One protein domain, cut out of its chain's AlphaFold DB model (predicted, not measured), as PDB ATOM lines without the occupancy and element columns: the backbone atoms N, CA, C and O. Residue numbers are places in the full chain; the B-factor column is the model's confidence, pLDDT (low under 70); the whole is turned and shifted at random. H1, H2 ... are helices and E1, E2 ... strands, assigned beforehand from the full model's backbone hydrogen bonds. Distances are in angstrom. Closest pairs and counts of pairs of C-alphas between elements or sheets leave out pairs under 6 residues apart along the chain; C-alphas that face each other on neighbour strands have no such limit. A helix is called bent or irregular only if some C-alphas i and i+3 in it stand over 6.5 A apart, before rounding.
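AT A GLANCE: This is residues 7 to 68 and 103 to 228 of the 596 residues of an uncharacterized protein of Thalassiosira oceanica (UniProt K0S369). A strongly twisted sheet of six parallel strands makes the core, with helices over both faces: H4, H5 and H6 over one, H2 and H7 over the other. H2, the longest helix, has H3 and H7 beside it, and H8 crosses its end away from the sheet. The printed part has 188 residues with eight named helices and six named strands, along the chain E1 H1 H2 E2 H3 E3 H4 E4 H5 E5 H6 E6 H7 H8; the class is mixed. It is compact and rounded, with a radius of gyration of the C-alphas of 15.4 A and spans of 43 by 40 by 37 A.

IN THESE COORDINATES: The strands are E3, residues 125 to 130; E2, 60 to 66; E1, 7 to 11, from C-alpha 7 at (112.934, -2.418, 92.986); E4, 147 to 153, 20.4 A long; E5, 174 to 183, 21.9 A, which bends by 84 degrees at residue 180; and E6, 203 to 205. The helices are H1, 15 to 21; H2, 31 to 50, 28.6 A; H3, 111 to 120; H4, 136 to 142; H5, 155 to 169, 19.7 A; H6, 187 to 200, 19.7 A; H7, 207 to 214; and H8, 217 to 227, ending at C-alpha 227 (128.896, 4.610, 105.143). H6 is irregular, with C-alphas 195 and 198 7.1 A apart, and H5 only just, with C-alphas 156 and 159 6.7 A apart.

HOW THE PARTS SIT: The sheet runs E3 E2 E1 E4 E5 E6. Within hydrogen-bond range are N 126 and O 61 at 2.8 A, N 62 and O 8 at 2.9 A, N 9 and O 149 at 2.8 A, N 150 and O 176 at 2.8 A, and N 205 and O 177 at 2.9 A. Strand-helix-strand units, parallel neighbours joined through helices, are E1, H1 H2, E2; E4, H5, E5; and E5, H6, E6; the unit E3, H4, E4 is split, with E2 and E1 between its strands. Their crossovers are right-handed. Helices on both faces make three layers. H2 runs along E5 at a height over the sheet of 9.0 A. It touches H3 at C-alphas 43 and 113, 5.9 A; H7 at 48 and 211, 5.6 A; and H8 at 48 and 220, 5.7 A. H5 touches H6 at C-alphas 155 and 190, 6.1 A, at a shallow tilt of 10 degrees. H4 is over E2; H1 and H3 only graze the sheet. Every O i to N i+4 pair is within range in H1, H2, H3, H7 and H8, against 2 of 3 in H4, 9 of 11 in H5 and 7 of 10 in H6.

THE WHOLE: The C-alphas farthest apart, of Ser 28 and Ala 56, are 44.9 A apart. Residues 69 to 102 are not printed; C-alphas 68 and 103 are 9.6 A apart across the cut. Of the links printed whole, none is long. Mean pLDDT of the printed part is 91.5; residues 53, 55 to 57 and 121 to 123 are under 70.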
ATOM      1  N   ALA A   7     113.168  -3.836  92.754       95.31
ATOM      2  CA  ALA A   7     112.934  -2.418  92.986       95.31
ATOM      3  C   ALA A   7     112.616  -2.125  94.459       95.31
ATOM      4  O   ALA A   7     111.876  -2.862  95.108       95.31
ATOM      5  N   LEU A   8     113.147  -1.016  94.971       96.62
ATOM      6  CA  LEU A   8     112.786  -0.447  96.266       96.62
ATOM      7  C   LEU A   8     111.996   0.842  96.032       96.62
ATOM      8  O   LEU A   8     112.539   1.820  95.515       96.62
ATOM      9  N   ILE A   9     110.727   0.857  96.427       97.00
ATOM     10  CA  ILE A   9     109.866   2.038  96.345       97.00
ATOM     11  C   ILE A   9     109.804   2.697  97.725       97.00
ATOM     12  O   ILE A   9     109.372   2.083  98.698       97.00
ATOM     13  N   VAL A  10     110.233   3.955  97.807       97.06
ATOM     14  CA  VAL A  10     110.276   4.759  99.031       97.06
ATOM     15  C   VAL A  10     109.194   5.837  98.963       97.06
ATOM     16  O   VAL A  10     109.324   6.817  98.224       97.06
ATOM     17  N   CYS A  11     108.129   5.657  99.738       96.81
ATOM     18  CA  CYS A  11     106.932   6.488  99.694       96.81
ATOM     19  C   CYS A  11     106.998   7.700 100.628       96.81
ATOM     20  O   CYS A  11     107.232   7.566 101.829       96.81
ATOM     21  N   ASP A  12     106.699   8.885 100.091       94.81
ATOM     22  CA  ASP A  12     106.347  10.097 100.845       94.81
ATOM     23  C   ASP A  12     107.385  10.559 101.889       94.81
ATOM     24  O   ASP A  12     107.050  11.235 102.858       94.81
ATOM     25  N   VAL A  13     108.673  10.280 101.685       95.62
ATOM     26  CA  VAL A  13     109.776  10.715 102.574       95.62
ATOM     27  C   VAL A  13     110.219  12.166 102.323       95.62
ATOM     28  O   VAL A  13     111.401  12.508 102.375       95.62
ATOM     29  N   GLN A  14     109.268  13.035 101.986       94.62
ATOM     30  CA  GLN A  14     109.528  14.449 101.725       94.62
ATOM     31  C   GLN A  14     109.592  15.250 103.024       94.62
ATOM     32  O   GLN A  14     108.902  14.920 103.991       94.62
ATOM     33  N   ALA A  15     110.364  16.340 103.034       92.38
ATOM     34  CA  ALA A  15     110.594  17.151 104.232       92.38
ATOM     35  C   ALA A  15     109.292  17.585 104.937       92.38
ATOM     36  O   ALA A  15     109.188  17.472 106.160       92.38
ATOM     37  N   ASP A  16     108.274  18.012 104.182       92.12
ATOM     38  CA  ASP A  16     106.975  18.407 104.746       92.12
ATOM     39  C   ASP A  16     106.193  17.233 105.341       92.12
ATOM     40  O   ASP A  16     105.558  17.385 106.388       92.12
ATOM     41  N   VAL A  17     106.239  16.059 104.696       93.56
ATOM     42  CA  VAL A  17     105.580  14.858 105.226       93.56
ATOM     43  C   VAL A  17     106.246  14.457 106.529       93.56
ATOM     44  O   VAL A  17     105.552  14.311 107.526       93.56
ATOM     45  N   LEU A  18     107.576  14.345 106.546       94.94
ATOM     46  CA  LEU A  18     108.337  13.959 107.735       94.94
ATOM     47  C   LEU A  18     108.098  14.940 108.885       94.94
ATOM     48  O   LEU A  18     107.803  14.527 110.005       94.94
ATOM     49  N   LYS A  19     108.156  16.246 108.605       92.94
ATOM     50  CA  LYS A  19     107.881  17.286 109.599       92.94
ATOM     51  C   LYS A  19     106.473  17.161 110.177       92.94
ATOM     52  O   LYS A  19     106.308  17.294 111.383       92.94
ATOM     53  N   SER A  20     105.466  16.922 109.338       92.06
ATOM     54  CA  SER A  20     104.078  16.777 109.785       92.06
ATOM     55  C   SER A  20     103.839  15.469 110.542       92.06
ATOM     56  O   SER A  20     103.142  15.480 111.553       92.06
ATOM     57  N   LEU A  21     104.395  14.363 110.050       93.75
ATOM     58  CA  LEU A  21     104.188  13.012 110.568       93.75
ATOM     59  C   LEU A  21     104.735  12.859 111.983       93.75
ATOM     60  O   LEU A  21     104.075  12.278 112.838       93.75
ATOM     61  N   PHE A  22     105.909  13.434 112.229       93.69
ATOM     62  CA  PHE A  22     106.595  13.341 113.511       93.69
ATOM     63  C   PHE A  22     106.392  14.576 114.396       93.69
ATOM     64  O   PHE A  22     107.015  14.659 115.442       93.69
ATOM     65  N   ALA A  23     105.513  15.522 114.036       90.62
ATOM     66  CA  ALA A  23     105.290  16.752 114.814       90.62
ATOM     67  C   ALA A  23     104.810  16.498 116.254       90.62
ATOM     68  O   ALA A  23     105.023  17.329 117.137       90.62
ATOM     69  N   ILE A  24     104.135  15.370 116.483       83.25
ATOM     70  CA  ILE A  24     103.629  14.956 117.790       83.25
ATOM     71  C   ILE A  24     104.457  13.745 118.223       83.25
ATOM     72  O   ILE A  24     104.447  12.717 117.549       83.25
ATOM     73  N   GLY A  25     105.192  13.878 119.329       73.31
ATOM     74  CA  GLY A  25     105.999  12.785 119.876       73.31
ATOM     75  C   GLY A  25     105.141  11.567 120.226       73.31
ATOM     76  O   GLY A  25     103.971  11.692 120.594       73.31
ATOM     77  N   SER A  26     105.725  10.376 120.121       70.75
ATOM     78  CA  SER A  26     105.058   9.113 120.435       70.75
ATOM     79  C   SER A  26     105.469   8.621 121.825       70.75
ATOM     80  O   SER A  26     106.481   7.939 121.972       70.75
ATOM     81  N   GLY A  27     104.681   8.926 122.856       82.56
ATOM     82  CA  GLY A  27     104.941   8.419 124.210       82.56
ATOM     83  C   GLY A  27     106.198   9.026 124.847       82.56
ATOM     84  O   GLY A  27     106.218  10.224 125.112       82.56
ATOM     85  N   SER A  28     107.214   8.201 125.135       81.38
ATOM     86  CA  SER A  28     108.447   8.606 125.837       81.38
ATOM     87  C   SER A  28     109.533   9.209 124.934       81.38
ATOM     88  O   SER A  28     110.455   9.852 125.443       81.38
ATOM     89  N   THR A  29     109.443   9.032 123.611       85.12
ATOM     90  CA  THR A  29     110.448   9.517 122.653       85.12
ATOM     91  C   THR A  29     110.111  10.905 122.119       85.12
ATOM     92  O   THR A  29     108.946  11.282 121.960       85.12
ATOM     93  N   THR A  30     111.151  11.684 121.810       89.88
ATOM     94  CA  THR A  30     110.974  12.982 121.144       89.88
ATOM     95  C   THR A  30     110.554  12.802 119.674       89.88
ATOM     96  O   THR A  30     110.918  11.790 119.061       89.88
ATOM     97  N   PRO A  31     109.825  13.770 119.084       91.25
ATOM     98  CA  PRO A  31     109.635  13.905 117.635       91.25
ATOM     99  C   PRO A  31     110.883  13.598 116.797       91.25
ATOM    100  O   PRO A  31     110.835  12.825 115.839       91.25
ATOM    101  N   GLU A  32     112.016  14.181 117.183       91.81
ATOM    102  CA  GLU A  32     113.287  14.073 116.478       91.81
ATOM    103  C   GLU A  32     113.845  12.650 116.557       91.81
ATOM    104  O   GLU A  32     114.291  12.114 115.540       91.81
ATOM    105  N   THR A  33     113.764  12.021 117.735       90.81
ATOM    106  CA  THR A  33     114.176  10.628 117.951       90.81
ATOM    107  C   THR A  33     113.359   9.683 117.066       90.81
ATOM    108  O   THR A  33     113.936   8.867 116.349       90.81
ATOM    109  N   SER A  34     112.026   9.811 117.064       91.62
ATOM    110  CA  SER A  34     111.145   8.947 116.262       91.62
ATOM    111  C   SER A  34     111.366   9.130 114.756       91.62
ATOM    112  O   SER A  34     111.428   8.143 114.023       91.62
ATOM    113  N   ARG A  35     111.551  10.374 114.287       94.06
ATOM    114  CA  ARG A  35     111.878  10.653 112.880       94.06
ATOM    115  C   ARG A  35     113.201  10.007 112.475       94.06
ATOM    116  O   ARG A  35     113.278   9.378 111.425       94.06
ATOM    117  N   ALA A  36     114.242  10.181 113.284       92.69
ATOM    118  CA  ALA A  36     115.565   9.650 112.980       92.69
ATOM    119  C   ALA A  36     115.598   8.112 113.017       92.69
ATOM    120  O   ALA A  36     116.276   7.519 112.185       92.69
ATOM    121  N   ALA A  37     114.814   7.469 113.893       91.94
ATOM    122  CA  ALA A  37     114.610   6.016 113.894       91.94
ATOM    123  C   ALA A  37     114.090   5.506 112.547       91.94
ATOM    124  O   ALA A  37     114.667   4.616 111.929       91.94
ATOM    125  N   PHE A  38     112.993   6.115 112.092       95.19
ATOM    126  CA  PHE A  38     112.339   5.763 110.842       95.19
ATOM    127  C   PHE A  38     113.275   5.986 109.650       95.19
ATOM    128  O   PHE A  38     113.398   5.120 108.786       95.19
ATOM    129  N   LEU A  39     113.974   7.125 109.621       95.31
ATOM    130  CA  LEU A  39     114.938   7.410 108.563       95.31
ATOM    131  C   LEU A  39     116.103   6.414 108.565       95.31
ATOM    132  O   LEU A  39     116.494   5.990 107.487       95.31
ATOM    133  N   ASP A  40     116.620   5.987 109.723       94.12
ATOM    134  CA  ASP A  40     117.681   4.967 109.809       94.12
ATOM    135  C   ASP A  40     117.205   3.595 109.287       94.12
ATOM    136  O   ASP A  40     117.953   2.916 108.579       94.12
ATOM    137  N   ALA A  41     115.939   3.223 109.521       95.62
ATOM    138  CA  ALA A  41     115.343   2.004 108.967       95.62
ATOM    139  C   ALA A  41     115.164   2.072 107.437       95.62
ATOM    140  O   ALA A  41     115.589   1.163 106.719       95.62
ATOM    141  N   VAL A  42     114.605   3.169 106.907       96.88
ATOM    142  CA  VAL A  42     114.478   3.386 105.449       96.88
ATOM    143  C   VAL A  42     115.855   3.421 104.785       96.88
ATOM    144  O   VAL A  42     116.075   2.800 103.746       96.88
ATOM    145  N   ARG A  43     116.809   4.111 105.409       95.00
ATOM    146  CA  ARG A  43     118.200   4.201 104.967       95.00
ATOM    147  C   ARG A  43     118.872   2.836 104.922       95.00
ATOM    148  O   ARG A  43     119.536   2.532 103.939       95.00
ATOM    149  N   SER A  44     118.658   2.002 105.935       95.25
ATOM    150  CA  SER A  44     119.147   0.622 105.962       95.25
ATOM    151  C   SER A  44     118.567  -0.204 104.809       95.25
ATOM    152  O   SER A  44     119.302  -0.958 104.173       95.25
ATOM    153  N   CYS A  45     117.293   0.002 104.451       96.44
ATOM    154  CA  CYS A  45     116.697  -0.651 103.283       96.44
ATOM    155  C   CYS A  45     117.353  -0.194 101.966       96.44
ATOM    156  O   CYS A  45     117.706  -1.015 101.118       96.44
ATOM    157  N   ILE A  46     117.577   1.115 101.815       95.25
ATOM    158  CA  ILE A  46     118.289   1.689 100.663       95.25
ATOM    159  C   ILE A  46     119.709   1.125 100.577       95.25
ATOM    160  O   ILE A  46     120.129   0.696  99.505       95.25
ATOM    161  N   LEU A  47     120.433   1.105 101.696       94.00
ATOM    162  CA  LEU A  47     121.809   0.632 101.765       94.00
ATOM    163  C   LEU A  47     121.913  -0.851 101.394       94.00
ATOM    164  O   LEU A  47     122.783  -1.225 100.613       94.00
ATOM    165  N   ALA A  48     121.001  -1.686 101.895       94.31
ATOM    166  CA  ALA A  48     120.945  -3.098 101.538       94.31
ATOM    167  C   ALA A  48     120.656  -3.301 100.044       94.31
ATOM    168  O   ALA A  48     121.315  -4.113  99.397       94.31
ATOM    169  N   SER A  49     119.734  -2.516  99.475       93.62
ATOM    170  CA  SER A  49     119.475  -2.499  98.032       93.62
ATOM    171  C   SER A  49     120.744  -2.190  97.232       93.62
ATOM    172  O   SER A  49     121.158  -2.971  96.378       93.62
ATOM    173  N   VAL A  50     121.411  -1.070  97.513       91.81
ATOM    174  CA  VAL A  50     122.583  -0.641  96.726       91.81
ATOM    175  C   VAL A  50     123.837  -1.481  96.981       91.81
ATOM    176  O   VAL A  50     124.700  -1.542  96.111       91.81
ATOM    177  N   ALA A  51     123.939  -2.155  98.131       89.62
ATOM    178  CA  ALA A  51     125.030  -3.079  98.455       89.62
ATOM    179  C   ALA A  51     124.888  -4.455  97.776       89.62
ATOM    180  O   ALA A  51     125.732  -5.336  97.979       89.62
ATOM    181  N   CYS A  52     123.831  -4.665  96.982       83.50
ATOM    182  CA  CYS A  52     123.626  -5.901  96.242       83.50
ATOM    183  C   CYS A  52     124.842  -6.199  95.330       83.50
ATOM    184  O   CYS A  52     125.214  -5.379  94.490       83.50
ATOM    185  N   PRO A  53     125.478  -7.375  95.468       67.19
ATOM    186  CA  PRO A  53     126.744  -7.712  94.807       67.19
ATOM    187  C   PRO A  53     126.628  -7.999  93.307       67.19
ATOM    188  O   PRO A  53     127.643  -8.083  92.617       67.19
ATOM    189  N   LEU A  54     125.421  -8.254  92.812       71.62
ATOM    190  CA  LEU A  54     125.206  -8.627  91.423       71.62
ATOM    191  C   LEU A  54     125.089  -7.341  90.605       71.62
ATOM    192  O   LEU A  54     124.030  -6.726  90.565       71.62
ATOM    193  N   GLU A  55     126.175  -6.932  89.937       59.41
ATOM    194  CA  GLU A  55     126.189  -5.727  89.085       59.41
ATOM    195  C   GLU A  55     125.105  -5.741  87.992       59.41
ATOM    196  O   GLU A  55     124.673  -4.680  87.542       59.41
ATOM    197  N   ALA A  56     124.656  -6.933  87.580       61.78
ATOM    198  CA  ALA A  56     123.566  -7.124  86.624       61.78
ATOM    199  C   ALA A  56     122.161  -6.869  87.217       61.78
ATOM    200  O   ALA A  56     121.229  -6.645  86.449       61.78
ATOM    201  N   ASP A  57     122.029  -6.847  88.548       67.69
ATOM    202  CA  ASP A  57     120.780  -6.669  89.303       67.69
ATOM    203  C   ASP A  57     120.844  -5.408  90.182       67.69
ATOM    204  O   ASP A  57     120.410  -5.417  91.338       67.69
ATOM    205  N   LYS A  58     121.406  -4.304  89.662       79.00
ATOM    206  CA  LYS A  58     121.325  -3.013  90.363       79.00
ATOM    207  C   LYS A  58     119.851  -2.672  90.575       79.00
ATOM    208  O   LYS A  58     119.139  -2.506  89.579       79.00
ATOM    209  N   PRO A  59     119.381  -2.574  91.829       86.75
ATOM    210  CA  PRO A  59     117.971  -2.360  92.064       86.75
ATOM    211  C   PRO A  59     117.568  -0.974  91.590       86.75
ATOM    212  O   PRO A  59     118.307   0.006  91.735       86.75
ATOM    213  N   LEU A  60     116.364  -0.899  91.044       93.19
ATOM    214  CA  LEU A  60     115.708   0.368  90.792       93.19
ATOM    215  C   LEU A  60     115.263   0.960  92.134       93.19
ATOM    216  O   LEU A  60     114.540   0.311  92.885       93.19
ATOM    217  N   ILE A  61     115.647   2.199  92.430       94.75
ATOM    218  CA  ILE A  61     115.141   2.913  93.607       94.75
ATOM    219  C   ILE A  61     114.151   3.967  93.130       94.75
ATOM    220  O   ILE A  61     114.522   4.866  92.381       94.75
ATOM    221  N   VAL A  62     112.900   3.878  93.567       94.75
ATOM    222  CA  VAL A  62     111.851   4.837  93.204       94.75
ATOM    223  C   VAL A  62     111.455   5.629  94.437       94.75
ATOM    224  O   VAL A  62     110.838   5.093  95.348       94.75
ATOM    225  N   PHE A  63     111.755   6.920  94.462       94.44
ATOM    226  CA  PHE A  63     111.182   7.822  95.454       94.44
ATOM    227  C   PHE A  63     109.846   8.337  94.936       94.44
ATOM    228  O   PHE A  63     109.829   9.108  93.975       94.44
ATOM    229  N   SER A  64     108.743   7.942  95.565       93.88
ATOM    230  CA  SER A  64     107.431   8.520  95.280       93.88
ATOM    231  C   SER A  64     107.134   9.656  96.259       93.88
ATOM    232  O   SER A  64     107.563   9.655  97.416       93.88
ATOM    233  N   GLY A  65     106.438  10.682  95.783       91.00
ATOM    234  CA  GLY A  65     105.998  11.774  96.639       91.00
ATOM    235  C   GLY A  65     105.121  12.776  95.913       91.00
ATOM    236  O   GLY A  65     105.044  12.790  94.681       91.00
ATOM    237  N   LEU A  66     104.496  13.649  96.690       91.38
ATOM    238  CA  LEU A  66     103.629  14.706  96.198       91.38
ATOM    239  C   LEU A  66     104.441  15.831  95.560       91.38
ATOM    240  O   LEU A  66     105.415  16.315  96.132       91.38
ATOM    241  N   GLN A  67     104.042  16.312  94.390       91.00
ATOM    242  CA  GLN A  67     104.576  17.573  93.882       91.00
ATOM    243  C   GLN A  67     103.492  18.365  93.178       91.00
ATOM    244  O   GLN A  67     102.824  17.842  92.293       91.00
ATOM    245  N   PHE A  68     103.391  19.643  93.531       92.31
ATOM    246  CA  PHE A  68     102.484  20.576  92.878       92.31
ATOM    247  C   PHE A  68     103.245  21.702  92.176       92.31
ATOM    248  O   PHE A  68     104.311  22.129  92.628       92.31
ATOM    249  N   GLY A 103     110.187  23.443  93.489       90.31
ATOM    250  CA  GLY A 103     111.163  24.511  93.725       90.31
ATOM    251  C   GLY A 103     111.275  24.951  95.188       90.31
ATOM    252  O   GLY A 103     112.098  25.810  95.480       90.31
ATOM    253  N   PHE A 104     110.493  24.349  96.090       92.50
ATOM    254  CA  PHE A 104     110.593  24.548  97.534       92.50
ATOM    255  C   PHE A 104     111.043  23.266  98.245       92.50
ATOM    256  O   PHE A 104     110.719  22.152  97.812       92.50
ATOM    257  N   ASP A 105     111.736  23.443  99.374       87.88
ATOM    258  CA  ASP A 105     112.322  22.369 100.193       87.88
ATOM    259  C   ASP A 105     111.285  21.347 100.655       87.88
ATOM    260  O   ASP A 105     111.580  20.158 100.750       87.88
ATOM    261  N   GLY A 106     110.044  21.782 100.865       84.12
ATOM    262  CA  GLY A 106     108.941  20.922 101.273       84.12
ATOM    263  C   GLY A 106     108.665  19.740 100.332       84.12
ATOM    264  O   GLY A 106     108.238  18.674 100.772       84.12
ATOM    265  N   SER A 107     108.979  19.900  99.038       87.69
ATOM    266  CA  SER A 107     108.862  18.847  98.019       87.69
ATOM    267  C   SER A 107     110.120  17.982  97.865       87.69
ATOM    268  O   SER A 107     110.088  16.960  97.167       87.69
ATOM    269  N   SER A 108     111.237  18.376  98.480       91.06
ATOM    270  CA  SER A 108     112.497  17.639  98.395       91.06
ATOM    271  C   SER A 108     112.415  16.320  99.168       91.06
ATOM    272  O   SER A 108     111.718  16.219 100.178       91.06
ATOM    273  N   ILE A 109     113.084  15.293  98.641       92.56
ATOM    274  CA  ILE A 109     113.334  14.048  99.377       92.56
ATOM    275  C   ILE A 109     114.343  14.362 100.479       92.56
ATOM    276  O   ILE A 109     115.231  15.187 100.262       92.56
ATOM    277  N   ASP A 110     114.200  13.719 101.637       93.31
ATOM    278  CA  ASP A 110     115.143  13.874 102.740       93.31
ATOM    279  C   ASP A 110     116.596  13.688 102.265       93.31
ATOM    280  O   ASP A 110     116.942  12.693 101.617       93.31
ATOM    281  N   ALA A 111     117.430  14.694 102.541       91.75
ATOM    282  CA  ALA A 111     118.778  14.783 101.996       91.75
ATOM    283  C   ALA A 111     119.658  13.609 102.435       91.75
ATOM    284  O   ALA A 111     120.511  13.180 101.658       91.75
ATOM    285  N   ASP A 112     119.426  13.052 103.628       89.75
ATOM    286  CA  ASP A 112     120.211  11.924 104.121       89.75
ATOM    287  C   ASP A 112     119.930  10.652 103.316       89.75
ATOM    288  O   ASP A 112     120.851   9.888 103.043       89.75
ATOM    289  N   LEU A 113     118.694  10.448 102.852       92.31
ATOM    290  CA  LEU A 113     118.352   9.307 101.996       92.31
ATOM    291  C   LEU A 113     118.935   9.464 100.583       92.31
ATOM    292  O   LEU A 113     119.424   8.494 100.001       92.31
ATOM    293  N   VAL A 114     118.914  10.686 100.036       90.44
ATOM    294  CA  VAL A 114     119.507  10.987  98.721       90.44
ATOM    295  C   VAL A 114     121.024  10.800  98.748       90.44
ATOM    296  O   VAL A 114     121.583  10.254  97.795       90.44
ATOM    297  N   ASP A 115     121.683  11.210  99.834       90.25
ATOM    298  CA  ASP A 115     123.127  11.063 100.027       90.25
ATOM    299  C   ASP A 115     123.559   9.595  99.906       90.25
ATOM    300  O   ASP A 115     124.448   9.284  99.109       90.25
ATOM    301  N   VAL A 116     122.854   8.669 100.572       88.62
ATOM    302  CA  VAL A 116     123.142   7.225 100.476       88.62
ATOM    303  C   VAL A 116     123.044   6.725  99.037       88.62
ATOM    304  O   VAL A 116     123.959   6.065  98.541       88.62
ATOM    305  N   VAL A 117     121.973   7.078  98.322       88.44
ATOM    306  CA  VAL A 117     121.820   6.653  96.924       88.44
ATOM    307  C   VAL A 117     122.895   7.268  96.032       88.44
ATOM    308  O   VAL A 117     123.405   6.600  95.137       88.44
ATOM    309  N   SER A 118     123.285   8.519  96.272       87.62
ATOM    310  CA  SER A 118     124.335   9.175  95.492       87.62
ATOM    311  C   SER A 118     125.708   8.529  95.705       87.62
ATOM    312  O   SER A 118     126.457   8.348  94.744       87.62
ATOM    313  N   LYS A 119     126.002   8.113  96.944       85.44
ATOM    314  CA  LYS A 119     127.273   7.506  97.347       85.44
ATOM    315  C   LYS A 119     127.447   6.089  96.797       85.44
ATOM    316  O   LYS A 119     128.561   5.723  96.432       85.44
ATOM    317  N   PHE A 120     126.368   5.309  96.711       79.44
ATOM    318  CA  PHE A 120     126.439   3.880  96.370       79.44
ATOM    319  C   PHE A 120     125.719   3.483  95.067       79.44
ATOM    320  O   PHE A 120     126.069   2.482  94.451       79.44
ATOM    321  N   GLY A 121     124.725   4.249  94.621       65.69
ATOM    322  CA  GLY A 121     123.759   3.848  93.588       65.69
ATOM    323  C   GLY A 121     123.762   4.704  92.321       65.69
ATOM    324  O   GLY A 121     122.787   4.665  91.568       65.69
ATOM    325  N   GLY A 122     124.822   5.488  92.086       55.19
ATOM    326  CA  GLY A 122     124.911   6.503  91.030       55.19
ATOM    327  C   GLY A 122     124.373   6.042  89.667       55.19
ATOM    328  O   GLY A 122     125.119   5.428  88.904       55.19
ATOM    329  N   LYS A 123     123.095   6.392  89.402       63.94
ATOM    330  CA  LYS A 123     122.272   6.325  88.162       63.94
ATOM    331  C   LYS A 123     120.922   5.585  88.265       63.94
ATOM    332  O   LYS A 123     120.142   5.720  87.331       63.94
ATOM    333  N   HIS A 124     120.601   4.875  89.353       72.69
ATOM    334  CA  HIS A 124     119.379   4.038  89.424       72.69
ATOM    335  C   HIS A 124     118.257   4.569  90.333       72.69
ATOM    336  O   HIS A 124     117.285   3.860  90.584       72.69
ATOM    337  N   ALA A 125     118.368   5.812  90.810       84.38
ATOM    338  CA  ALA A 125     117.272   6.475  91.511       84.38
ATOM    339  C   ALA A 125     116.375   7.240  90.537       84.38
ATOM    340  O   ALA A 125     116.840   8.119  89.811       84.38
ATOM    341  N   VAL A 126     115.081   6.953  90.592       84.44
ATOM    342  CA  VAL A 126     114.026   7.713  89.929       84.44
ATOM    343  C   VAL A 126     113.227   8.441  90.997       84.44
ATOM    344  O   VAL A 126     112.827   7.861  92.004       84.44
ATOM    345  N   VAL A 127     112.993   9.732  90.785       82.56
ATOM    346  CA  VAL A 127     112.105  10.523  91.637       82.56
ATOM    347  C   VAL A 127     110.795  10.709  90.891       82.56
ATOM    348  O   VAL A 127     110.707  11.522  89.975       82.56
ATOM    349  N   MET A 128     109.785   9.954  91.301       85.06
ATOM    350  CA  MET A 128     108.452   9.979  90.721       85.06
ATOM    351  C   MET A 128     107.572  10.946  91.512       85.06
ATOM    352  O   MET A 128     107.490  10.892  92.743       85.06
ATOM    353  N   ARG A 129     106.917  11.866  90.806       82.88
ATOM    354  CA  ARG A 129     106.095  12.909  91.422       82.88
ATOM    355  C   ARG A 129     104.636  12.690  91.072       82.88
ATOM    356  O   ARG A 129     104.252  12.812  89.918       82.88
ATOM    357  N   GLN A 130     103.832  12.381  92.080       76.94
ATOM    358  CA  GLN A 130     102.424  12.040  91.915       76.94
ATOM    359  C   GLN A 130     101.528  13.052  92.620       76.94
ATOM    360  O   GLN A 130     101.971  13.819  93.471       76.94
ATOM    361  N   THR A 131     100.250  13.069  92.258       70.75
ATOM    362  CA  THR A 131      99.255  13.947  92.888       70.75
ATOM    363  C   THR A 131      98.589  13.302  94.097       70.75
ATOM    364  O   THR A 131      98.268  14.019  95.042       70.75
ATOM    365  N   HIS A 132      98.370  11.980  94.097       72.62
ATOM    366  CA  HIS A 132      97.803  11.290  95.262       72.62
ATOM    367  C   HIS A 132      98.009   9.768  95.282       72.62
ATOM    368  O   HIS A 132      98.348   9.227  96.332       72.62
ATOM    369  N   LEU A 133      97.773   9.094  94.152       82.81
ATOM    370  CA  LEU A 133      97.842   7.638  94.008       82.81
ATOM    371  C   LEU A 133      98.890   7.252  92.955       82.81
ATOM    372  O   LEU A 133      99.145   8.059  92.052       82.81
ATOM    373  N   PRO A 134      99.433   6.024  93.031       88.19
ATOM    374  CA  PRO A 134     100.243   5.453  91.968       88.19
ATOM    375  C   PRO A 134      99.568   5.575  90.599       88.19
ATOM    376  O   PRO A 134      98.392   5.246  90.440       88.19
ATOM    377  N   THR A 135     100.307   6.071  89.611       89.50
ATOM    378  CA  THR A 135      99.849   6.236  88.224       89.50
ATOM    379  C   THR A 135     100.485   5.184  87.312       89.50
ATOM    380  O   THR A 135     101.363   4.429  87.730       89.50
ATOM    381  N   SER A 136     100.083   5.158  86.035       92.00
ATOM    382  CA  SER A 136     100.709   4.313  85.006       92.00
ATOM    383  C   SER A 136     102.215   4.546  84.851       92.00
ATOM    384  O   SER A 136     102.914   3.630  84.436       92.00
ATOM    385  N   GLU A 137     102.721   5.717  85.251       91.94
ATOM    386  CA  GLU A 137     104.155   6.033  85.293       91.94
ATOM    387  C   GLU A 137     104.932   5.034  86.164       91.94
ATOM    388  O   GLU A 137     106.026   4.616  85.799       91.94
ATOM    389  N   LEU A 138     104.349   4.560  87.275       93.44
ATOM    390  CA  LEU A 138     104.993   3.523  88.084       93.44
ATOM    391  C   LEU A 138     105.130   2.215  87.293       93.44
ATOM    392  O   LEU A 138     106.174   1.572  87.344       93.44
ATOM    393  N   SER A 139     104.105   1.838  86.525       94.50
ATOM    394  CA  SER A 139     104.127   0.614  85.715       94.50
ATOM    395  C   SER A 139     105.208   0.638  84.633       94.50
ATOM    396  O   SER A 139     105.792  -0.404  84.352       94.50
ATOM    397  N   GLU A 140     105.524   1.808  84.070       94.38
ATOM    398  CA  GLU A 140     106.602   1.966  83.082       94.38
ATOM    399  C   GLU A 140     107.974   1.589  83.657       94.38
ATOM    400  O   GLU A 140     108.832   1.064  82.948       94.38
ATOM    401  N   HIS A 141     108.166   1.795  84.959       93.50
ATOM    402  CA  HIS A 141     109.397   1.446  85.659       93.50
ATOM    403  C   HIS A 141     109.452  -0.009  86.146       93.50
ATOM    404  O   HIS A 141     110.534  -0.493  86.476       93.50
ATOM    405  N   LEU A 142     108.315  -0.712  86.186       95.31
ATOM    406  CA  LEU A 142     108.208  -2.072  86.725       95.31
ATOM    407  C   LEU A 142     108.175  -3.176  85.658       95.31
ATOM    408  O   LEU A 142     108.145  -4.345  86.023       95.31
ATOM    409  N   VAL A 143     108.232  -2.836  84.363       94.38
ATOM    410  CA  VAL A 143     108.079  -3.787  83.233       94.38
ATOM    411  C   VAL A 143     108.971  -5.028  83.348       94.38
ATOM    412  O   VAL A 143     108.543  -6.130  83.023       94.38
ATOM    413  N   ASP A 144     110.196  -4.845  83.835       92.88
ATOM    414  CA  ASP A 144     111.194  -5.905  83.959       92.88
ATOM    415  C   ASP A 144     111.484  -6.301  85.418       92.88
ATOM    416  O   ASP A 144     112.433  -7.039  85.686       92.88
ATOM    417  N   ILE A 145     110.732  -5.769  86.376       95.12
ATOM    418  CA  ILE A 145     110.950  -6.031  87.798       95.12
ATOM    419  C   ILE A 145     110.210  -7.309  88.183       95.12
ATOM    420  O   ILE A 145     109.092  -7.548  87.745       95.12
ATOM    421  N   THR A 146     110.848  -8.146  88.998       95.69
ATOM    422  CA  THR A 146     110.273  -9.406  89.497       95.69
ATOM    423  C   THR A 146     110.025  -9.382  91.000       95.69
ATOM    424  O   THR A 146     109.282 -10.215  91.503       95.69
ATOM    425  N   ASP A 147     110.663  -8.455  91.713       96.06
ATOM    426  CA  ASP A 147     110.594  -8.317  93.167       96.06
ATOM    427  C   ASP A 147     110.537  -6.828  93.532       96.06
ATOM    428  O   ASP A 147     111.370  -6.032  93.088       96.06
ATOM    429  N   VAL A 148     109.522  -6.430  94.293       97.44
ATOM    430  CA  VAL A 148     109.305  -5.052  94.740       97.44
ATOM    431  C   VAL A 148     109.212  -5.033  96.254       97.44
ATOM    432  O   VAL A 148     108.416  -5.744  96.859       97.44
ATOM    433  N   THR A 149     109.983  -4.147  96.873       98.06
ATOM    434  CA  THR A 149     109.829  -3.809  98.288       98.06
ATOM    435  C   THR A 149     109.346  -2.372  98.427       98.06
ATOM    436  O   THR A 149     109.905  -1.469  97.804       98.06
ATOM    437  N   VAL A 150     108.324  -2.144  99.250       98.25
ATOM    438  CA  VAL A 150     107.765  -0.814  99.522       98.25
ATOM    439  C   VAL A 150     108.037  -0.419 100.974       98.25
ATOM    440  O   VAL A 150     107.719  -1.152 101.909       98.25
ATOM    441  N   VAL A 151     108.612   0.765 101.170       98.25
ATOM    442  CA  VAL A 151     108.871   1.379 102.483       98.25
ATOM    443  C   VAL A 151     108.405   2.833 102.468       98.25
ATOM    444  O   VAL A 151     108.175   3.391 101.396       98.25
ATOM    445  N   GLY A 152     108.279   3.488 103.622       97.19
ATOM    446  CA  GLY A 152     108.019   4.928 103.659       97.19
ATOM    447  C   GLY A 152     106.940   5.391 104.634       97.19
ATOM    448  O   GLY A 152     106.537   4.700 105.570       97.19
ATOM    449  N   CYS A 153     106.504   6.630 104.435       96.62
ATOM    450  CA  CYS A 153     105.530   7.304 105.282       96.62
ATOM    451  C   CYS A 153     104.084   6.984 104.887       96.62
ATOM    452  O   CYS A 153     103.805   6.559 103.772       96.62
ATOM    453  N   LYS A 154     103.155   7.274 105.807       94.12
ATOM    454  CA  LYS A 154     101.703   7.097 105.660       94.12
ATOM    455  C   LYS A 154     101.334   5.679 105.224       94.12
ATOM    456  O   LYS A 154     100.732   5.479 104.164       94.12
ATOM    457  N   ALA A 155     101.674   4.708 106.069       95.25
ATOM    458  CA  ALA A 155     101.407   3.293 105.837       95.25
ATOM    459  C   ALA A 155      99.966   3.026 105.361       95.25
ATOM    460  O   ALA A 155      99.764   2.296 104.392       95.25
ATOM    461  N   SER A 156      98.969   3.685 105.964       94.56
ATOM    462  CA  SER A 156      97.555   3.516 105.611       94.56
ATOM    463  C   SER A 156      97.092   4.281 104.361       94.56
ATOM    464  O   SER A 156      95.888   4.413 104.150       94.56
ATOM    465  N   GLN A 157      97.997   4.927 103.624       94.25
ATOM    466  CA  GLN A 157      97.664   5.723 102.441       94.25
ATOM    467  C   GLN A 157      98.610   5.401 101.289       94.25
ATOM    468  O   GLN A 157      98.255   4.604 100.430       94.25
ATOM    469  N   SER A 158      99.800   6.002 101.240       94.38
ATOM    470  CA  SER A 158     100.673   5.905 100.066       94.38
ATOM    471  C   SER A 158     101.375   4.557  99.966       94.38
ATOM    472  O   SER A 158     101.450   4.009  98.868       94.38
ATOM    473  N   VAL A 159     101.816   3.971 101.083       97.00
ATOM    474  CA  VAL A 159     102.372   2.604 101.087       97.00
ATOM    475  C   VAL A 159     101.299   1.598 100.684       97.00
ATOM    476  O   VAL A 159     101.497   0.872  99.715       97.00
ATOM    477  N   GLN A 160     100.142   1.597 101.357       97.44
ATOM    478  CA  GLN A 160      99.029   0.707 101.016       97.44
ATOM    479  C   GLN A 160      98.600   0.860  99.549       97.44
ATOM    480  O   GLN A 160      98.473  -0.142  98.852       97.44
ATOM    481  N   ALA A 161      98.412   2.089  99.058       96.25
ATOM    482  CA  ALA A 161      98.023   2.327  97.670       96.25
ATOM    483  C   ALA A 161      99.074   1.812  96.679       96.25
ATOM    484  O   ALA A 161      98.713   1.240  95.655       96.25
ATOM    485  N   THR A 162     100.364   1.985  96.983       97.19
ATOM    486  CA  THR A 162     101.473   1.476  96.157       97.19
ATOM    487  C   THR A 162     101.479  -0.044  96.116       97.19
ATOM    488  O   THR A 162     101.514  -0.623  95.036       97.19
ATOM    489  N   VAL A 163     101.384  -0.688  97.276       97.94
ATOM    490  CA  VAL A 163     101.341  -2.148  97.387       97.94
ATOM    491  C   VAL A 163     100.138  -2.721  96.639       97.94
ATOM    492  O   VAL A 163     100.297  -3.636  95.834       97.94
ATOM    493  N   GLN A 164      98.948  -2.155  96.854       97.75
ATOM    494  CA  GLN A 164      97.730  -2.580  96.169       97.75
ATOM    495  C   GLN A 164      97.846  -2.385  94.654       97.75
ATOM    496  O   GLN A 164      97.483  -3.273  93.890       97.75
ATOM    497  N   TYR A 165      98.405  -1.257  94.205       97.19
ATOM    498  CA  TYR A 165      98.619  -1.004  92.784       97.19
ATOM    499  C   TYR A 165      99.524  -2.061  92.141       97.19
ATOM    500  O   TYR A 165      99.182  -2.577  91.076       97.19
ATOM    501  N   VAL A 166     100.648  -2.399  92.787       97.62
ATOM    502  CA  VAL A 166     101.567  -3.448  92.318       97.62
ATOM    503  C   VAL A 166     100.852  -4.798  92.257       97.62
ATOM    504  O   VAL A 166     100.925  -5.459  91.228       97.62
ATOM    505  N   ALA A 167     100.100  -5.168  93.297       97.38
ATOM    506  CA  ALA A 167      99.354  -6.426  93.331       97.38
ATOM    507  C   ALA A 167      98.295  -6.524  92.214       97.38
ATOM    508  O   ALA A 167      98.192  -7.555  91.550       97.38
ATOM    509  N   ASP A 168      97.543  -5.446  91.972       97.19
ATOM    510  CA  ASP A 168      96.447  -5.428  90.998       97.19
ATOM    511  C   ASP A 168      96.944  -5.384  89.539       97.19
ATOM    512  O   ASP A 168      96.323  -5.971  88.653       97.19
ATOM    513  N   HIS A 169      98.053  -4.684  89.269       97.31
ATOM    514  CA  HIS A 169      98.526  -4.427  87.899       97.31
ATOM    515  C   HIS A 169      99.708  -5.309  87.480       97.31
ATOM    516  O   HIS A 169      99.948  -5.466  86.283       97.31
ATOM    517  N   HIS A 170     100.428  -5.900  88.438       97.06
ATOM    518  CA  HIS A 170     101.638  -6.691  88.199       97.06
ATOM    519  C   HIS A 170     101.615  -8.015  88.982       97.06
ATOM    520  O   HIS A 170     102.487  -8.252  89.817       97.06
ATOM    521  N   PRO A 171     100.671  -8.936  88.698       95.00
ATOM    522  CA  PRO A 171     100.478 -10.169  89.476       95.00
ATOM    523  C   PRO A 171     101.660 -11.161  89.430       95.00
ATOM    524  O   PRO A 171     101.619 -12.194  90.093       95.00
ATOM    525  N   GLY A 172     102.692 -10.887  88.624       95.44
ATOM    526  CA  GLY A 172     103.931 -11.670  88.558       95.44
ATOM    527  C   GLY A 172     105.079 -11.128  89.415       95.44
ATOM    528  O   GLY A 172     106.143 -11.742  89.423       95.44
ATOM    529  N   ILE A 173     104.892  -9.990  90.089       97.50
ATOM    530  CA  ILE A 173     105.895  -9.379  90.965       97.50
ATOM    531  C   ILE A 173     105.699  -9.884  92.393       97.50
ATOM    532  O   ILE A 173     104.606  -9.767  92.945       97.50
ATOM    533  N   ASP A 174     106.768 -10.390  93.012       97.00
ATOM    534  CA  ASP A 174     106.776 -10.635  94.455       97.00
ATOM    535  C   ASP A 174     106.842  -9.287  95.184       97.00
ATOM    536  O   ASP A 174     107.792  -8.521  95.023       97.00
ATOM    537  N   CYS A 175     105.787  -8.953  95.922       98.12
ATOM    538  CA  CYS A 175     105.650  -7.667  96.591       98.12
ATOM    539  C   CYS A 175     105.836  -7.848  98.096       98.12
ATOM    540  O   CYS A 175     105.212  -8.715  98.716       98.12
ATOM    541  N   SER A 176     106.654  -6.993  98.705       98.38
ATOM    542  CA  SER A 176     106.857  -6.974 100.149       98.38
ATOM    543  C   SER A 176     106.958  -5.566 100.732       98.38
ATOM    544  O   SER A 176     107.132  -4.579 100.020       98.38
ATOM    545  N   VAL A 177     106.836  -5.475 102.052       98.69
ATOM    546  CA  VAL A 177     107.090  -4.266 102.846       98.69
ATOM    547  C   VAL A 177     108.043  -4.588 103.992       98.69
ATOM    548  O   VAL A 177     108.095  -5.734 104.438       98.69
ATOM    549  N   VAL A 178     108.757  -3.580 104.497       98.38
ATOM    550  CA  VAL A 178     109.628  -3.717 105.681       98.38
ATOM    551  C   VAL A 178     108.991  -3.007 106.865       98.38
ATOM    552  O   VAL A 178     108.942  -1.778 106.875       98.38
ATOM    553  N   ALA A 179     108.507  -3.765 107.849       97.69
ATOM    554  CA  ALA A 179     107.668  -3.254 108.935       97.69
ATOM    555  C   ALA A 179     108.309  -2.083 109.705       97.69
ATOM    556  O   ALA A 179     107.651  -1.078 109.967       97.69
ATOM    557  N   GLU A 180     109.603  -2.175 110.015       96.44
ATOM    558  CA  GLU A 180     110.362  -1.160 110.755       96.44
ATOM    559  C   GLU A 180     110.626   0.115 109.936       96.44
ATOM    560  O   GLU A 180     110.917   1.167 110.503       96.44
ATOM    561  N   ALA A 181     110.505   0.038 108.606       97.62
ATOM    562  CA  ALA A 181     110.680   1.152 107.676       97.62
ATOM    563  C   ALA A 181     109.337   1.744 107.201       97.62
ATOM    564  O   ALA A 181     109.274   2.407 106.161       97.62
ATOM    565  N   LEU A 182     108.258   1.518 107.960       97.81
ATOM    566  CA  LEU A 182     106.945   2.125 107.756       97.81
ATOM    567  C   LEU A 182     106.620   3.117 108.876       97.81
ATOM    568  O   LEU A 182     106.949   2.901 110.040       97.81
ATOM    569  N   ALA A 183     105.924   4.201 108.538       96.94
ATOM    570  CA  ALA A 183     105.431   5.157 109.526       96.94
ATOM    571  C   ALA A 183     104.008   5.629 109.210       96.94
ATOM    572  O   ALA A 183     103.615   5.740 108.051       96.94
ATOM    573  N   ASP A 184     103.236   5.958 110.246       96.31
ATOM    574  CA  ASP A 184     101.891   6.529 110.132       96.31
ATOM    575  C   ASP A 184     101.652   7.566 111.243       96.31
ATOM    576  O   ASP A 184     102.328   7.557 112.270       96.31
ATOM    577  N   TYR A 185     100.677   8.459 111.050       92.56
ATOM    578  CA  TYR A 185     100.294   9.483 112.031       92.56
ATOM    579  C   TYR A 185      99.711   8.881 113.310       92.56
ATOM    580  O   TYR A 185      99.645   9.542 114.344       92.56
ATOM    581  N   SER A 186      99.210   7.649 113.226       93.38
ATOM    582  CA  SER A 186      98.723   6.898 114.375       93.38
ATOM    583  C   SER A 186      99.440   5.562 114.445       93.38
ATOM    584  O   SER A 186      99.332   4.751 113.530       93.38
ATOM    585  N   ARG A 187     100.114   5.309 115.570       92.62
ATOM    586  CA  ARG A 187     100.769   4.027 115.839       92.62
ATOM    587  C   ARG A 187      99.784   2.856 115.800       92.62
ATOM    588  O   ARG A 187     100.068   1.863 115.153       92.62
ATOM    589  N   GLN A 188      98.601   3.012 116.396       95.00
ATOM    590  CA  GLN A 188      97.552   1.984 116.357       95.00
ATOM    591  C   GLN A 188      97.097   1.684 114.924       95.00
ATOM    592  O   GLN A 188      96.796   0.547 114.579       95.00
ATOM    593  N   ARG A 189      97.049   2.717 114.071       96.00
ATOM    594  CA  ARG A 189      96.718   2.554 112.653       96.00
ATOM    595  C   ARG A 189      97.838   1.830 111.914       96.00
ATOM    596  O   ARG A 189      97.540   0.941 111.132       96.00
ATOM    597  N   LEU A 190      99.097   2.198 112.164       96.44
ATOM    598  CA  LEU A 190     100.259   1.507 111.605       96.44
ATOM    599  C   LEU A 190     100.224   0.018 111.964       96.44
ATOM    600  O   LEU A 190     100.272  -0.808 111.061       96.44
ATOM    601  N   GLU A 191     100.062  -0.307 113.248       97.00
ATOM    602  CA  GLU A 191      99.966  -1.682 113.756       97.00
ATOM    603  C   GLU A 191      98.829  -2.447 113.056       97.00
ATOM    604  O   GLU A 191      99.080  -3.474 112.435       97.00
ATOM    605  N   ALA A 192      97.611  -1.895 113.014       97.69
ATOM    606  CA  ALA A 192      96.482  -2.539 112.338       97.69
ATOM    607  C   ALA A 192      96.709  -2.756 110.828       97.69
ATOM    608  O   ALA A 192      96.298  -3.775 110.270       97.69
ATOM    609  N   ILE A 193      97.349  -1.803 110.143       97.88
ATOM    610  CA  ILE A 193      97.641  -1.903 108.708       97.88
ATOM    611  C   ILE A 193      98.694  -2.983 108.446       97.88
ATOM    612  O   ILE A 193      98.510  -3.789 107.536       97.88
ATOM    613  N   VAL A 194      99.760  -3.019 109.246       97.75
ATOM    614  CA  VAL A 194     100.851  -3.993 109.118       97.75
ATOM    615  C   VAL A 194     100.388  -5.404 109.486       97.75
ATOM    616  O   VAL A 194     100.726  -6.348 108.781       97.75
ATOM    617  N   GLU A 195      99.584  -5.560 110.538       97.56
ATOM    618  CA  GLU A 195      99.143  -6.877 111.017       97.56
ATOM    619  C   GLU A 195      97.988  -7.474 110.208       97.56
ATOM    620  O   GLU A 195      97.852  -8.698 110.147       97.56
ATOM    621  N   HIS A 196      97.121  -6.645 109.617       97.62
ATOM    622  CA  HIS A 196      95.869  -7.136 109.032       97.62
ATOM    623  C   HIS A 196      95.684  -6.795 107.557       97.62
ATOM    624  O   HIS A 196      95.202  -7.644 106.810       97.62
ATOM    625  N   LEU A 197      96.035  -5.581 107.119       97.81
ATOM    626  CA  LEU A 197      95.726  -5.140 105.754       97.81
ATOM    627  C   LEU A 197      96.834  -5.480 104.754       97.81
ATOM    628  O   LEU A 197      96.562  -6.098 103.729       97.81
ATOM    629  N   LEU A 198      98.081  -5.091 105.029       98.06
ATOM    630  CA  LEU A 198      99.212  -5.332 104.124       98.06
ATOM    631  C   LEU A 198      99.441  -6.823 103.812       98.06
ATOM    632  O   LEU A 198      99.686  -7.115 102.638       98.06
ATOM    633  N   PRO A 199      99.268  -7.771 104.761       98.38
ATOM    634  CA  PRO A 199      99.373  -9.203 104.477       98.38
ATOM    635  C   PRO A 199      98.387  -9.727 103.422       98.38
ATOM    636  O   PRO A 199      98.598 -10.806 102.877       98.38
ATOM    637  N   MET A 200      97.311  -8.990 103.116       97.62
ATOM    638  CA  MET A 200      96.377  -9.363 102.045       97.62
ATOM    639  C   MET A 200      96.945  -9.119 100.642       97.62
ATOM    640  O   MET A 200      96.463  -9.718  99.685       97.62
ATOM    641  N   TYR A 201      97.933  -8.230 100.517       97.88
ATOM    642  CA  TYR A 201      98.470  -7.778  99.230       97.88
ATOM    643  C   TYR A 201      99.949  -8.130  99.027       97.88
ATOM    644  O   TYR A 201     100.409  -8.181  97.889       97.88
ATOM    645  N   CYS A 202     100.710  -8.310 100.107       98.19
ATOM    646  CA  CYS A 202     102.163  -8.456 100.057       98.19
ATOM    647  C   CYS A 202     102.705  -9.214 101.274       98.19
ATOM    648  O   CYS A 202     102.014  -9.390 102.280       98.19
ATOM    649  N   ARG A 203     103.976  -9.618 101.212       98.12
ATOM    650  CA  ARG A 203     104.702 -10.129 102.379       98.12
ATOM    651  C   ARG A 203     105.127  -8.973 103.288       98.12
ATOM    652  O   ARG A 203     105.797  -8.046 102.844       98.12
ATOM    653  N   VAL A 204     104.830  -9.069 104.578       98.31
ATOM    654  CA  VAL A 204     105.403  -8.177 105.596       98.31
ATOM    655  C   VAL A 204     106.676  -8.825 106.133       98.31
ATOM    656  O   VAL A 204     106.602  -9.896 106.727       98.31
ATOM    657  N   ALA A 205     107.828  -8.206 105.885       97.94
ATOM    658  CA  ALA A 205     109.131  -8.679 106.340       97.94
ATOM    659  C   ALA A 205     109.688  -7.772 107.445       97.94
ATOM    660  O   ALA A 205     109.410  -6.570 107.486       97.94
ATOM    661  N   SER A 206     110.510  -8.350 108.313       97.19
ATOM    662  CA  SER A 206     111.428  -7.592 109.162       97.19
ATOM    663  C   SER A 206     112.591  -7.039 108.341       97.19
ATOM    664  O   SER A 206     112.927  -7.530 107.256       97.19
ATOM    665  N   ILE A 207     113.261  -6.030 108.882       97.25
ATOM    666  CA  ILE A 207     114.454  -5.470 108.249       97.25
ATOM    667  C   ILE A 207     115.613  -6.478 108.172       97.25
ATOM    668  O   ILE A 207     116.367  -6.451 107.203       97.25
ATOM    669  N   GLU A 208     115.736  -7.401 109.135       96.69
ATOM    670  CA  GLU A 208     116.722  -8.493 109.082       96.69
ATOM    671  C   GLU A 208     116.460  -9.405 107.876       96.69
ATOM    672  O   GLU A 208     117.364  -9.629 107.067       96.69
ATOM    673  N   GLU A 209     115.218  -9.875 107.718       96.56
ATOM    674  CA  GLU A 209     114.814 -10.728 106.594       96.56
ATOM    675  C   GLU A 209     115.037 -10.030 105.251       96.56
ATOM    676  O   GLU A 209     115.541 -10.645 104.308       96.56
ATOM    677  N   TYR A 210     114.707  -8.738 105.164       96.69
ATOM    678  CA  TYR A 210     114.929  -7.946 103.959       96.69
ATOM    679  C   TYR A 210     116.418  -7.813 103.615       96.69
ATOM    680  O   TYR A 210     116.812  -8.039 102.468       96.69
ATOM    681  N   VAL A 211     117.259  -7.468 104.597       96.38
ATOM    682  CA  VAL A 211     118.708  -7.322 104.401       96.38
ATOM    683  C   VAL A 211     119.328  -8.639 103.938       96.38
ATOM    684  O   VAL A 211     120.079  -8.649 102.955       96.38
ATOM    685  N   GLU A 212     118.992  -9.743 104.609       95.31
ATOM    686  CA  GLU A 212     119.511 -11.070 104.281       95.31
ATOM    687  C   GLU A 212     119.078 -11.508 102.874       95.31
ATOM    688  O   GLU A 212     119.913 -11.942 102.082       95.31
ATOM    689  N   ALA A 213     117.806 -11.307 102.507       93.75
ATOM    690  CA  ALA A 213     117.288 -11.658 101.181       93.75
ATOM    691  C   ALA A 213     117.823 -10.769 100.038       93.75
ATOM    692  O   ALA A 213     117.836 -11.187  98.871       93.75
ATOM    693  N   THR A 214     118.242  -9.537 100.347       93.44
ATOM    694  CA  THR A 214     118.656  -8.547  99.341       93.44
ATOM    695  C   THR A 214     120.153  -8.595  99.056       93.44
ATOM    696  O   THR A 214     120.553  -8.716  97.898       93.44
ATOM    697  N   CYS A 215     120.994  -8.509 100.089       93.81
ATOM    698  CA  CYS A 215     122.451  -8.434  99.918       93.81
ATOM    699  C   CYS A 215     123.245  -9.376 100.833       93.81
ATOM    700  O   CYS A 215     124.438  -9.579 100.592       93.81
ATOM    701  N   GLY A 216     122.597  -9.985 101.829       94.88
ATOM    702  CA  GLY A 216     123.244 -10.787 102.862       94.88
ATOM    703  C   GLY A 216     123.854  -9.929 103.974       94.88
ATOM    704  O   GLY A 216     124.426  -8.860 103.728       94.88
ATOM    705  N   LEU A 217     123.783 -10.419 105.214       93.81
ATOM    706  CA  LEU A 217     124.184  -9.660 106.411       93.81
ATOM    707  C   LEU A 217     125.659  -9.208 106.401       93.81
ATOM    708  O   LEU A 217     125.986  -8.145 106.930       93.81
ATOM    709  N   GLU A 218     126.564  -9.978 105.788       92.94
ATOM    710  CA  GLU A 218     127.991  -9.626 105.715       92.94
ATOM    711  C   GLU A 218     128.254  -8.411 104.814       92.94
ATOM    712  O   GLU A 218     129.002  -7.507 105.190       92.94
ATOM    713  N   LYS A 219     127.619  -8.352 103.640       93.06
ATOM    714  CA  LYS A 219     127.787  -7.228 102.706       93.06
ATOM    715  C   LYS A 219     127.123  -5.974 103.240       93.06
ATOM    716  O   LYS A 219     127.681  -4.886 103.114       93.06
ATOM    717  N   PHE A 220     125.985  -6.137 103.906       94.38
ATOM    718  CA  PHE A 220     125.345  -5.046 104.619       94.38
ATOM    719  C   PHE A 220     126.255  -4.454 105.706       94.38
ATOM    720  O   PHE A 220     126.424  -3.239 105.765       94.38
ATOM    721  N   ALA A 221     126.919  -5.298 106.506       92.94
ATOM    722  CA  ALA A 221     127.891  -4.849 107.505       92.94
ATOM    723  C   ALA A 221     129.053  -4.049 106.879       92.94
ATOM    724  O   ALA A 221     129.447  -3.005 107.401       92.94
ATOM    725  N   GLN A 222     129.576  -4.505 105.734       93.31
ATOM    726  CA  GLN A 222     130.620  -3.789 104.989       93.31
ATOM    727  C   GLN A 222     130.121  -2.433 104.470       93.31
ATOM    728  O   GLN A 222     130.816  -1.426 104.604       93.31
ATOM    729  N   ALA A 223     128.905  -2.387 103.920       91.50
ATOM    730  CA  ALA A 223     128.290  -1.156 103.438       91.50
ATOM    731  C   ALA A 223     128.073  -0.143 104.574       91.50
ATOM    732  O   ALA A 223     128.426   1.024 104.413       91.50
ATOM    733  N   LEU A 224     127.593  -0.591 105.742       91.06
ATOM    734  CA  LEU A 224     127.443   0.247 106.939       91.06
ATOM    735  C   LEU A 224     128.786   0.819 107.412       91.06
ATOM    736  O   LEU A 224     128.880   2.005 107.735       91.06
ATOM    737  N   ALA A 225     129.840  -0.002 107.420       90.38
ATOM    738  CA  ALA A 225     131.179   0.441 107.801       90.38
ATOM    739  C   ALA A 225     131.730   1.518 106.845       90.38
ATOM    740  O   ALA A 225     132.302   2.510 107.295       90.38
ATOM    741  N   LEU A 226     131.518   1.361 105.533       90.00
ATOM    742  CA  LEU A 226     131.899   2.352 104.513       90.00
ATOM    743  C   LEU A 226     131.049   3.623 104.572       90.00
ATOM    744  O   LEU A 226     131.482   4.710 104.174       90.00
ATOM    745  N   GLU A 227     129.806   3.492 105.021       88.81
ATOM    746  CA  GLU A 227     128.896   4.610 105.143       88.81
ATOM    747  C   GLU A 227     129.372   5.600 106.215       88.81
ATOM    748  O   GLU A 227     129.389   6.804 105.945       88.81
ATOM    749  N   GLY A 228     129.822   5.090 107.370       83.50
ATOM    750  CA  GLY A 228     130.553   5.845 108.397       83.50
ATOM    751  C   GLY A 228     129.747   6.934 109.114       83.50
ATOM    752  O   GLY A 228     130.317   7.763 109.821       83.50
TER     753      GLY A 228